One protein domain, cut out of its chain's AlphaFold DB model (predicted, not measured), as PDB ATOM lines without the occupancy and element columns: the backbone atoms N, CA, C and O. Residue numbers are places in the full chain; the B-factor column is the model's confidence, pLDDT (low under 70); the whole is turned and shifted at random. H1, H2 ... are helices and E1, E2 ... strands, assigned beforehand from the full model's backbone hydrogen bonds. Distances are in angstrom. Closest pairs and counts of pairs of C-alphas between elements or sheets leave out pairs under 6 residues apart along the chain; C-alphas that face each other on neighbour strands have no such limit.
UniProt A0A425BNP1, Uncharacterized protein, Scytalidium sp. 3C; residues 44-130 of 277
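What this domain is: This is residues 44 to 130 of the 277 residues of an uncharacterized protein of Scytalidium sp. 3C (UniProt A0A425BNP1). What shape is this? With little regular structure, it is a flat, loose loop: H1 and H2 lie near its middle, residues 57 to 88 swing round one end, and the antiparallel E1 and E2 hairpin makes the other. What builds it? The 87 printed residues, mixed in class, hold H1, H2, E1, E2, H3 in order; radius of gyration of the C-alphas 15.7 A, spans 46 by 36 by 16 A.

Where its parts are: Where are the helices? H1 is residues 51 to 56, from C-alpha (-14.756, -37.179, 55.056); H2 is 89 to 99, 15.7 A long; H3 is 119 to 122, ending at C-alpha (-36.974, -33.728, 63.784). The strands? E1 is 104 to 106, E2 112 to 114.

How they stand to each other: Do H1 and H2 meet? They are close but not clearly touching; their closest C-alphas, Pro 53 and Asp 99, are 6.7 A apart. What of backbones? N 105 and O 113 are 2.9 A apart; every O i to N i+4 pair in H1 and H2 is within hydrogen-bond range.

The domain as a whole: Which link is long? H1 to H2. Where is pLDDT under 70? Residues 44 to 45, 108 to 112, 115 to 126.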
ATOM      1  N   PRO A  44      -9.839 -28.392  56.558       68.00
ATOM      2  CA  PRO A  44     -10.431 -27.982  55.293       68.00
ATOM      3  C   PRO A  44     -11.907 -28.410  55.257       68.00
ATOM      4  O   PRO A  44     -12.250 -29.435  55.856       68.00
ATOM      5  N   PRO A  45     -12.785 -27.633  54.596       68.56
ATOM      6  CA  PRO A  45     -14.190 -27.998  54.480       68.56
ATOM      7  C   PRO A  45     -14.318 -29.401  53.864       68.56
ATOM      8  O   PRO A  45     -13.506 -29.755  53.002       68.56
ATOM      9  N   PRO A  46     -15.299 -30.207  54.311       72.88
ATOM     10  CA  PRO A  46     -15.479 -31.562  53.810       72.88
ATOM     11  C   PRO A  46     -15.723 -31.525  52.301       72.88
ATOM     12  O   PRO A  46     -16.535 -30.744  51.809       72.88
ATOM     13  N   SER A  47     -14.993 -32.362  51.570       76.88
ATOM     14  CA  SER A  47     -15.125 -32.497  50.118       76.88
ATOM     15  C   SER A  47     -16.118 -33.592  49.740       76.88
ATOM     16  O   SER A  47     -16.770 -33.504  48.706       76.88
ATOM     17  N   SER A  48     -16.255 -34.603  50.601       79.25
ATOM     18  CA  SER A  48     -17.184 -35.713  50.450       79.25
ATOM     19  C   SER A  48     -18.029 -35.913  51.715       79.25
ATOM     20  O   SER A  48     -17.564 -35.628  52.827       79.25
ATOM     21  N   PRO A  49     -19.238 -36.490  51.590       77.00
ATOM     22  CA  PRO A  49     -20.043 -36.924  52.733       77.00
ATOM     23  C   PRO A  49     -19.324 -37.894  53.684       77.00
ATOM     24  O   PRO A  49     -19.698 -37.999  54.851       77.00
ATOM     25  N   LEU A  50     -18.295 -38.603  53.197       79.75
ATOM     26  CA  LEU A  50     -17.538 -39.605  53.951       79.75
ATOM     27  C   LEU A  50     -16.373 -39.010  54.751       79.75
ATOM     28  O   LEU A  50     -15.877 -39.666  55.669       79.75
ATOM     29  N   ASP A  51     -15.946 -37.784  54.445       82.81
ATOM     30  CA  ASP A  51     -14.756 -37.179  55.056       82.81
ATOM     31  C   ASP A  51     -14.940 -36.974  56.566       82.81
ATOM     32  O   ASP A  51     -14.041 -37.261  57.358       82.81
ATOM     33  N   ILE A  52     -16.135 -36.540  56.973       81.00
ATOM     34  CA  ILE A  52     -16.496 -36.305  58.377       81.00
ATOM     35  C   ILE A  52     -16.486 -37.617  59.184       81.00
ATOM     36  O   ILE A  52     -15.696 -37.717  60.129       81.00
ATOM     37  N   PRO A  53     -17.269 -38.659  58.827       81.94
ATOM     38  CA  PRO A  53     -17.258 -39.913  59.580       81.94
ATOM     39  C   PRO A  53     -15.910 -40.642  59.502       81.94
ATOM     40  O   PRO A  53     -15.549 -41.364  60.430       81.94
ATOM     41  N   ALA A  54     -15.133 -40.491  58.423       83.75
ATOM     42  CA  ALA A  54     -13.777 -41.041  58.352       83.75
ATOM     43  C   ALA A  54     -12.809 -40.331  59.314       83.75
ATOM     44  O   ALA A  54     -11.996 -40.993  59.963       83.75
ATOM     45  N   SER A  55     -12.914 -39.005  59.447       83.81
ATOM     46  CA  SER A  55     -12.082 -38.218  60.364       83.81
ATOM     47  C   SER A  55     -12.341 -38.577  61.830       83.81
ATOM     48  O   SER A  55     -11.388 -38.814  62.570       83.81
ATOM     49  N   GLU A  56     -13.605 -38.728  62.236       82.19
ATOM     50  CA  GLU A  56     -13.982 -39.146  63.599       82.19
ATOM     51  C   GLU A  56     -13.437 -40.530  63.984       82.19
ATOM     52  O   GLU A  56     -13.171 -40.809  65.155       82.19
ATOM     53  N   ARG A  57     -13.237 -41.401  62.991       84.44
ATOM     54  CA  ARG A  57     -12.661 -42.743  63.154       84.44
ATOM     55  C   ARG A  57     -11.142 -42.761  62.996       84.44
ATOM     56  O   ARG A  57     -10.559 -43.830  62.840       84.44
ATOM     57  N   ASN A  58     -10.476 -41.605  63.008       82.94
ATOM     58  CA  ASN A  58      -9.031 -41.476  62.780       82.94
ATOM     59  C   ASN A  58      -8.555 -42.165  61.483       82.94
ATOM     60  O   ASN A  58      -7.460 -42.735  61.435       82.94
ATOM     61  N   GLY A  59      -9.386 -42.136  60.436       82.06
ATOM     62  CA  GLY A  59      -9.105 -42.748  59.136       82.06
ATOM     63  C   GLY A  59      -9.338 -44.260  59.064       82.06
ATOM     64  O   GLY A  59      -9.057 -44.858  58.026       82.06
ATOM     65  N   ALA A  60      -9.851 -44.899  60.122       85.00
ATOM     66  CA  ALA A  60     -10.211 -46.311  60.070       85.00
ATOM     67  C   ALA A  60     -11.417 -46.528  59.141       85.00
ATOM     68  O   ALA A  60     -12.450 -45.874  59.276       85.00
ATOM     69  N   ALA A  61     -11.288 -47.466  58.197       84.50
ATOM     70  CA  ALA A  61     -12.352 -47.794  57.246       84.50
ATOM     71  C   ALA A  61     -13.499 -48.588  57.893       84.50
ATOM     72  O   ALA A  61     -14.661 -48.390  57.535       84.50
ATOM     73  N   ALA A  62     -13.181 -49.441  58.869       85.62
ATOM     74  CA  ALA A  62     -14.168 -50.127  59.695       85.62
ATOM     75  C   ALA A  62     -14.880 -49.133  60.627       85.62
ATOM     76  O   ALA A  62     -14.306 -48.117  61.026       85.62
ATOM     77  N   LYS A  63     -16.143 -49.395  60.960       87.94
ATOM     78  CA  LYS A  63     -16.982 -48.483  61.763       87.94
ATOM     79  C   LYS A  63     -16.915 -48.833  63.253       87.94
ATOM     80  O   LYS A  63     -17.076 -47.982  64.121       87.94
ATOM     81  N   GLU A  64     -16.623 -50.094  63.529       82.88
ATOM     82  CA  GLU A  64     -16.700 -50.763  64.819       82.88
ATOM     83  C   GLU A  64     -15.343 -50.932  65.518       82.88
ATOM     84  O   GLU A  64     -15.301 -51.101  66.732       82.88
ATOM     85  N   LEU A  65     -14.229 -50.836  64.783       80.06
ATOM     86  CA  LEU A  65     -12.871 -51.012  65.328       80.06
ATOM     87  C   LEU A  65     -12.335 -49.769  66.064       80.06
ATOM     88  O   LEU A  65     -11.232 -49.784  66.613       80.06
ATOM     89  N   GLY A  66     -13.099 -48.675  66.074       78.69
ATOM     90  CA  GLY A  66     -12.626 -47.381  66.556       78.69
ATOM     91  C   GLY A  66     -11.458 -46.852  65.717       78.69
ATOM     92  O   GLY A  66     -11.364 -47.123  64.525       78.69
ATOM     93  N   GLY A  67     -10.558 -46.091  66.342       83.56
ATOM     94  CA  GLY A  67      -9.430 -45.439  65.666       83.56
ATOM     95  C   GLY A  67      -8.177 -46.299  65.485       83.56
ATOM     96  O   GLY A  67      -7.076 -45.749  65.506       83.56
ATOM     97  N   TYR A  68      -8.305 -47.626  65.396       86.25
ATOM     98  CA  TYR A  68      -7.153 -48.514  65.228       86.25
ATOM     99  C   TYR A  68      -6.500 -48.333  63.846       86.25
ATOM    100  O   TYR A  68      -7.176 -48.301  62.818       86.25
ATOM    101  N   GLN A  69      -5.166 -48.238  63.825       87.12
ATOM    102  CA  GLN A  69      -4.366 -48.040  62.614       87.12
ATOM    103  C   GLN A  69      -3.323 -49.154  62.469       87.12
ATOM    104  O   GLN A  69      -2.295 -49.141  63.148       87.12
ATOM    105  N   ALA A  70      -3.556 -50.077  61.530       87.38
ATOM    106  CA  ALA A  70      -2.705 -51.251  61.316       87.38
ATOM    107  C   ALA A  70      -1.246 -50.905  60.954       87.38
ATOM    108  O   ALA A  70      -0.317 -51.571  61.400       87.38
ATOM    109  N   TYR A  71      -1.032 -49.836  60.182       88.00
ATOM    110  CA  TYR A  71       0.298 -49.418  59.712       88.00
ATOM    111  C   TYR A  71       0.948 -48.320  60.574       88.00
ATOM    112  O   TYR A  71       1.968 -47.749  60.190       88.00
ATOM    113  N   GLY A  72       0.360 -47.985  61.726       87.06
ATOM    114  CA  GLY A  72       0.893 -46.970  62.637       87.06
ATOM    115  C   GLY A  72       1.980 -47.506  63.575       87.06
ATOM    116  O   GLY A  72       2.164 -48.709  63.737       87.06
ATOM    117  N   LYS A  73       2.654 -46.605  64.306       89.69
ATOM    118  CA  LYS A  73       3.633 -46.971  65.356       89.69
ATOM    119  C   LYS A  73       3.035 -47.878  66.447       89.69
ATOM    120  O   LYS A  73       3.760 -48.638  67.082       89.69
ATOM    121  N   MET A  74       1.721 -47.785  66.657       87.62
ATOM    122  CA  MET A  74       0.952 -48.594  67.608       87.62
ATOM    123  C   MET A  74       0.162 -49.728  66.931       87.62
ATOM    124  O   MET A  74      -0.729 -50.287  67.560       87.62
ATOM    125  N   GLY A  75       0.477 -50.089  65.681       87.56
ATOM    126  CA  GLY A  75      -0.210 -51.167  64.958       87.56
ATOM    127  C   GLY A  75      -0.098 -52.534  65.640       87.56
ATOM    128  O   GLY A  75      -0.997 -53.353  65.512       87.56
ATOM    129  N   TRP A  76       0.946 -52.744  66.449       88.94
ATOM    130  CA  TRP A  76       1.122 -53.939  67.284       88.94
ATOM    131  C   TRP A  76       0.078 -54.085  68.404       88.94
ATOM    132  O   TRP A  76      -0.013 -55.148  69.001       88.94
ATOM    133  N   ASN A  77      -0.647 -53.018  68.751       89.00
ATOM    134  CA  ASN A  77      -1.635 -53.012  69.829       89.00
ATOM    135  C   ASN A  77      -3.043 -53.204  69.243       89.00
ATOM    136  O   ASN A  77      -3.887 -52.307  69.318       89.00
ATOM    137  N   ASP A  78      -3.235 -54.348  68.595       87.88
ATOM    138  CA  ASP A  78      -4.454 -54.790  67.909       87.88
ATOM    139  C   ASP A  78      -5.409 -55.579  68.816       87.88
ATOM    140  O   ASP A  78      -6.601 -55.688  68.528       87.88
ATOM    141  N   GLU A  79      -4.913 -56.081  69.945       88.94
ATOM    142  CA  GLU A  79      -5.728 -56.788  70.925       88.94
ATOM    143  C   GLU A  79      -6.548 -55.841  71.812       88.94
ATOM    144  O   GLU A  79      -6.072 -54.839  72.357       88.94
ATOM    145  N   ILE A  80      -7.812 -56.215  72.000       88.69
ATOM    146  CA  ILE A  80      -8.742 -55.532  72.893       88.69
ATOM    147  C   ILE A  80      -8.576 -56.092  74.312       88.69
ATOM    148  O   ILE A  80      -8.441 -57.299  74.515       88.69
ATOM    149  N   LEU A  81      -8.620 -55.216  75.318       89.31
ATOM    150  CA  LEU A  81      -8.558 -55.633  76.718       89.31
ATOM    151  C   LEU A  81      -9.837 -56.368  77.138       89.31
ATOM    152  O   LEU A  81     -10.947 -56.040  76.715       89.31
ATOM    153  N   VAL A  82      -9.692 -57.335  78.045       91.50
ATOM    154  CA  VAL A  82     -10.835 -58.055  78.619       91.50
ATOM    155  C   VAL A  82     -11.773 -57.064  79.314       91.50
ATOM    156  O   VAL A  82     -11.360 -56.348  80.225       91.50
ATOM    157  N   GLY A  83     -13.040 -57.048  78.896       88.25
ATOM    158  CA  GLY A  83     -14.073 -56.165  79.447       88.25
ATOM    159  C   GLY A  83     -14.263 -54.838  78.707       88.25
ATOM    160  O   GLY A  83     -15.095 -54.047  79.137       88.25
ATOM    161  N   ASP A  84     -13.546 -54.588  77.606       89.69
ATOM    162  CA  ASP A  84     -13.805 -53.423  76.751       89.69
ATOM    163  C   ASP A  84     -15.187 -53.543  76.074       89.69
ATOM    164  O   ASP A  84     -15.553 -54.589  75.522       89.69
ATOM    165  N   GLU A  85     -15.951 -52.452  76.095       88.62
ATOM    166  CA  GLU A  85     -17.290 -52.341  75.513       88.62
ATOM    167  C   GLU A  85     -17.299 -52.590  74.001       88.62
ATOM    168  O   GLU A  85     -18.282 -53.111  73.474       88.62
ATOM    169  N   ARG A  86     -16.190 -52.300  73.306       86.19
ATOM    170  CA  ARG A  86     -16.060 -52.515  71.852       86.19
ATOM    171  C   ARG A  86     -16.221 -53.971  71.430       86.19
ATOM    172  O   ARG A  86     -16.571 -54.242  70.288       86.19
ATOM    173  N   SER A  87     -15.985 -54.908  72.350       87.19
ATOM    174  CA  SER A  87     -16.192 -56.340  72.107       87.19
ATOM    175  C   SER A  87     -17.673 -56.738  72.057       87.19
ATOM    176  O   SER A  87     -18.010 -57.808  71.548       87.19
ATOM    177  N   GLN A  88     -18.571 -55.902  72.589       89.88
ATOM    178  CA  GLN A  88     -19.986 -56.230  72.712       89.88
ATOM    179  C   GLN A  88     -20.725 -55.986  71.387       89.88
ATOM    180  O   GLN A  88     -20.594 -54.908  70.803       89.88
ATOM    181  N   PRO A  89     -21.606 -56.904  70.941       88.81
ATOM    182  CA  PRO A  89     -22.397 -56.706  69.722       88.81
ATOM    183  C   PRO A  89     -23.234 -55.418  69.728       88.81
ATOM    184  O   PRO A  89     -23.451 -54.816  68.680       88.81
ATOM    185  N   GLY A  90     -23.677 -54.966  70.909       88.25
ATOM    186  CA  GLY A  90     -24.431 -53.720  71.061       88.25
ATOM    187  C   GLY A  90     -23.642 -52.476  70.640       88.25
ATOM    188  O   GLY A  90     -24.211 -51.591  70.004       88.25
ATOM    189  N   TYR A  91     -22.332 -52.441  70.909       89.75
ATOM    190  CA  TYR A  91     -21.459 -51.343  70.487       89.75
ATOM    191  C   TYR A  91     -21.374 -51.255  68.961       89.75
ATOM    192  O   TYR A  91     -21.505 -50.177  68.384       89.75
ATOM    193  N   VAL A  92     -21.219 -52.407  68.302       89.69
ATOM    194  CA  VAL A  92     -21.156 -52.502  66.839       89.69
ATOM    195  C   VAL A  92     -22.439 -51.954  66.218       89.69
ATOM    196  O   VAL A  92     -22.382 -51.067  65.372       89.69
ATOM    197  N   VAL A  93     -23.604 -52.419  66.683       89.12
ATOM    198  CA  VAL A  93     -24.909 -51.947  66.187       89.12
ATOM    199  C   VAL A  93     -25.062 -50.440  66.384       89.12
ATOM    200  O   VAL A  93     -25.489 -49.744  65.464       89.12
ATOM    201  N   GLN A  94     -24.669 -49.919  67.548       88.12
ATOM    202  CA  GLN A  94     -24.728 -48.488  67.826       88.12
ATOM    203  C   GLN A  94     -23.846 -47.682  66.863       88.12
ATOM    204  O   GLN A  94     -24.310 -46.687  66.308       88.12
ATOM    205  N   LYS A  95     -22.603 -48.115  66.619       88.69
ATOM    206  CA  LYS A  95     -21.692 -47.411  65.703       88.69
ATOM    207  C   LYS A  95     -22.159 -47.447  64.257       88.69
ATOM    208  O   LYS A  95     -22.049 -46.440  63.562       88.69
ATOM    209  N   LEU A  96     -22.741 -48.561  63.823       88.06
ATOM    210  CA  LEU A  96     -23.360 -48.657  62.503       88.06
ATOM    211  C   LEU A  96     -24.558 -47.708  62.366       88.06
ATOM    212  O   LEU A  96     -24.710 -47.078  61.322       88.06
ATOM    213  N   LEU A  97     -25.368 -47.561  63.419       87.25
ATOM    214  CA  LEU A  97     -26.512 -46.649  63.424       87.25
ATOM    215  C   LEU A  97     -26.084 -45.175  63.442       87.25
ATOM    216  O   LEU A  97     -26.693 -44.352  62.769       87.25
ATOM    217  N   GLU A  98     -25.045 -44.833  64.206       84.12
ATOM    218  CA  GLU A  98     -24.480 -43.479  64.251       84.12
ATOM    219  C   GLU A  98     -23.895 -43.062  62.899       84.12
ATOM    220  O   GLU A  98     -24.062 -41.911  62.493       84.12
ATOM    221  N   ASP A  99     -23.216 -43.978  62.209       82.88
ATOM    222  CA  ASP A  99     -22.618 -43.748  60.890       82.88
ATOM    223  C   ASP A  99     -23.666 -43.672  59.769       82.88
ATOM    224  O   ASP A  99     -23.508 -42.896  58.834       82.88
ATOM    225  N   ALA A 100     -24.773 -44.414  59.886       84.38
ATOM    226  CA  ALA A 100     -25.875 -44.365  58.924       84.38
ATOM    227  C   ALA A 100     -26.657 -43.036  58.940       84.38
ATOM    228  O   ALA A 100     -27.439 -42.777  58.025       84.38
ATOM    229  N   ARG A 101     -26.478 -42.190  59.964       82.25
ATOM    230  CA  ARG A 101     -27.122 -40.871  60.020       82.25
ATOM    231  C   ARG A 101     -26.555 -39.968  58.932       82.25
ATOM    232  O   ARG A 101     -25.344 -39.796  58.838       82.25
ATOM    233  N   VAL A 102     -27.435 -39.337  58.159       76.94
ATOM    234  CA  VAL A 102     -27.042 -38.318  57.179       76.94
ATOM    235  C   VAL A 102     -26.571 -37.076  57.935       76.94
ATOM    236  O   VAL A 102     -27.341 -36.469  58.671       76.94
ATOM    237  N   ARG A 103     -25.292 -36.719  57.783       72.69
ATOM    238  CA  ARG A 103     -24.666 -35.559  58.457       72.69
ATOM    239  C   ARG A 103     -24.329 -34.417  57.506       72.69
ATOM    240  O   ARG A 103     -23.842 -33.371  57.926       72.69
ATOM    241  N   THR A 104     -24.538 -34.637  56.217       73.06
ATOM    242  CA  THR A 104     -24.172 -33.701  55.166       73.06
ATOM    243  C   THR A 104     -25.302 -33.578  54.161       73.06
ATOM    244  O   THR A 104     -25.978 -34.555  53.845       73.06
ATOM    245  N   ALA A 105     -25.513 -32.358  53.679       71.62
ATOM    246  CA  ALA A 105     -26.374 -32.080  52.542       71.62
ATOM    247  C   ALA A 105     -25.491 -31.714  51.350       71.62
ATOM    248  O   ALA A 105     -24.591 -30.877  51.471       71.62
ATOM    249  N   GLU A 106     -25.754 -32.334  50.204       71.81
ATOM    250  CA  GLU A 106     -25.137 -31.951  48.937       71.81
ATOM    251  C   GLU A 106     -25.961 -30.826  48.300       71.81
ATOM    252  O   GLU A 106     -27.148 -30.981  48.000       71.81
ATOM    253  N   GLY A 107     -25.339 -29.661  48.118       70.00
ATOM    254  CA  GLY A 107     -25.917 -28.562  47.350       70.00
ATOM    255  C   GLY A 107     -25.896 -28.856  45.848       70.00
ATOM    256  O   GLY A 107     -25.082 -29.643  45.366       70.00
ATOM    257  N   LYS A 108     -26.748 -28.168  45.075       65.38
ATOM    258  CA  LYS A 108     -26.795 -28.281  43.600       65.38
ATOM    259  C   LYS A 108     -25.451 -27.996  42.910       65.38
ATOM    260  O   LYS A 108     -25.243 -28.461  41.795       65.38
ATOM    261  N   ASP A 109     -24.553 -27.289  43.591       65.25
ATOM    262  CA  ASP A 109     -23.235 -26.887  43.094       65.25
ATOM    263  C   ASP A 109     -22.115 -27.875  43.491       65.25
ATOM    264  O   ASP A 109     -20.934 -27.582  43.314       65.25
ATOM    265  N   GLY A 110     -22.459 -29.038  44.063       65.19
ATOM    266  CA  GLY A 110     -21.497 -30.044  44.540       65.19
ATOM    267  C   GLY A 110     -20.813 -29.690  45.866       65.19
ATOM    268  O   GLY A 110     -19.930 -30.412  46.320       65.19
ATOM    269  N   SER A 111     -21.208 -28.585  46.507       67.25
ATOM    270  CA  SER A 111     -20.734 -28.203  47.837       67.25
ATOM    271  C   SER A 111     -21.398 -29.052  48.923       67.25
ATOM    272  O   SER A 111     -22.627 -29.127  48.978       67.25
ATOM    273  N   VAL A 112     -20.597 -29.628  49.819       69.06
ATOM    274  CA  VAL A 112     -21.070 -30.409  50.968       69.06
ATOM    275  C   VAL A 112     -21.181 -29.491  52.187       69.06
ATOM    276  O   VAL A 112     -20.174 -28.992  52.690       69.06
ATOM    277  N   SER A 113     -22.398 -29.254  52.675       71.06
ATOM    278  CA  SER A 113     -22.632 -28.517  53.924       71.06
ATOM    279  C   SER A 113     -22.915 -29.479  55.071       71.06
ATOM    280  O   SER A 113     -23.655 -30.448  54.901       71.06
ATOM    281  N   VAL A 114     -22.352 -29.199  56.246       70.31
ATOM    282  CA  VAL A 114     -22.650 -29.944  57.475       70.31
ATOM    283  C   VAL A 114     -24.060 -29.585  57.932       70.31
ATOM    284  O   VAL A 114     -24.397 -28.407  58.020       70.31
ATOM    285  N   ILE A 115     -24.881 -30.597  58.199       68.94
ATOM    286  CA  ILE A 115     -26.191 -30.413  58.827       68.94
ATOM    287  C   ILE A 115     -25.958 -30.442  60.341       68.94
ATOM    288  O   ILE A 115     -25.392 -31.412  60.852       68.94
ATOM    289  N   ASP A 116     -26.360 -29.389  61.056       58.50
ATOM    290  CA  ASP A 116     -26.260 -29.358  62.517       58.50
ATOM    291  C   ASP A 116     -27.083 -30.499  63.134       58.50
ATOM    292  O   ASP A 116     -28.247 -30.716  62.789       58.50
ATOM    293  N   ALA A 117     -26.470 -31.226  64.072       52.50
ATOM    294  CA  ALA A 117     -27.047 -32.416  64.703       52.50
ATOM    295  C   ALA A 117     -28.395 -32.152  65.406       52.50
ATOM    296  O   ALA A 117     -29.198 -33.077  65.538       52.50
ATOM    297  N   ASP A 118     -28.659 -30.901  65.797       46.97
ATOM    298  CA  ASP A 118     -29.905 -30.475  66.441       46.97
ATOM    299  C   ASP A 118     -31.054 -30.247  65.436       46.97
ATOM    300  O   ASP A 118     -32.218 -30.401  65.795       46.97
ATOM    301  N   ALA A 119     -30.756 -29.957  64.163       47.38
ATOM    302  CA  ALA A 119     -31.764 -29.794  63.106       47.38
ATOM    303  C   ALA A 119     -32.214 -31.138  62.496       47.38
ATOM    304  O   ALA A 119     -33.312 -31.241  61.952       47.38
ATOM    305  N   SER A 120     -31.401 -32.192  62.629       45.91
ATOM    306  CA  SER A 120     -31.772 -33.573  62.278       45.91
ATOM    307  C   SER A 120     -32.549 -34.303  63.380       45.91
ATOM    308  O   SER A 120     -32.940 -35.449  63.179       45.91
ATOM    309  N   ALA A 121     -32.798 -33.674  64.535       46.19
ATOM    310  CA  ALA A 121     -33.591 -34.278  65.606       46.19
ATOM    311  C   ALA A 121     -35.091 -34.400  65.259       46.19
ATOM    312  O   ALA A 121     -35.780 -35.218  65.867       46.19
ATOM    313  N   GLU A 122     -35.583 -33.644  64.269       42.16
ATOM    314  CA  GLU A 122     -36.974 -33.728  63.784       42.16
ATOM    315  C   GLU A 122     -37.143 -34.567  62.501       42.16
ATOM    316  O   GLU A 122     -38.263 -34.761  62.033       42.16
ATOM    317  N   GLY A 123     -36.055 -35.108  61.941       43.69
ATOM    318  CA  GLY A 123     -36.091 -36.023  60.799       43.69
ATOM    319  C   GLY A 123     -35.868 -37.461  61.249       43.69
ATOM    320  O   GLY A 123     -34.738 -37.818  61.563       43.69
ATOM    321  N   GLU A 124     -36.949 -38.245  61.301       53.91
ATOM    322  CA  GLU A 124     -37.003 -39.718  61.376       53.91
ATOM    323  C   GLU A 124     -35.713 -40.375  61.897       53.91
ATOM    324  O   GLU A 124     -34.853 -40.827  61.137       53.91
ATOM    325  N   GLY A 125     -35.553 -40.406  63.224       61.06
ATOM    326  CA  GLY A 125     -34.467 -41.157  63.840       61.06
ATOM    327  C   GLY A 125     -34.482 -42.586  63.305       61.06
ATOM    328  O   GLY A 125     -35.485 -43.267  63.469       61.06
ATOM    329  N   LEU A 126     -33.386 -43.002  62.657       69.06
ATOM    330  CA  LEU A 126     -33.244 -44.330  62.053       69.06
ATOM    331  C   LEU A 126     -33.857 -45.410  62.947       69.06
ATOM    332  O   LEU A 126     -33.487 -45.508  64.127       69.06
ATOM    333  N   ASP A 127     -34.745 -46.214  62.361       78.62
ATOM    334  CA  ASP A 127     -35.407 -47.310  63.053       78.62
ATOM    335  C   ASP A 127     -34.362 -48.189  63.736       78.62
ATOM    336  O   ASP A 127     -33.466 -48.775  63.114       78.62
ATOM    337  N   ARG A 128     -34.440 -48.232  65.066       81.62
ATOM    338  CA  ARG A 128     -33.553 -49.067  65.863       81.62
ATOM    339  C   ARG A 128     -33.972 -50.515  65.702       81.62
ATOM    340  O   ARG A 128     -35.149 -50.830  65.563       81.62
ATOM    341  N   VAL A 129     -32.992 -51.408  65.787       85.12
ATOM    342  CA  VAL A 129     -33.298 -52.831  65.909       85.12
ATOM    343  C   VAL A 129     -34.131 -53.058  67.164       85.12
ATOM    344  O   VAL A 129     -33.784 -52.590  68.252       85.12
ATOM    345  N   GLU A 130     -35.229 -53.780  66.996       87.81
ATOM    346  CA  GLU A 130     -36.095 -54.137  68.107       87.81
ATOM    347  C   GLU A 130     -35.390 -55.068  69.091       87.81
ATOM    348  O   GLU A 130     -34.460 -55.817  68.752       87.81
TER     349      GLU A 130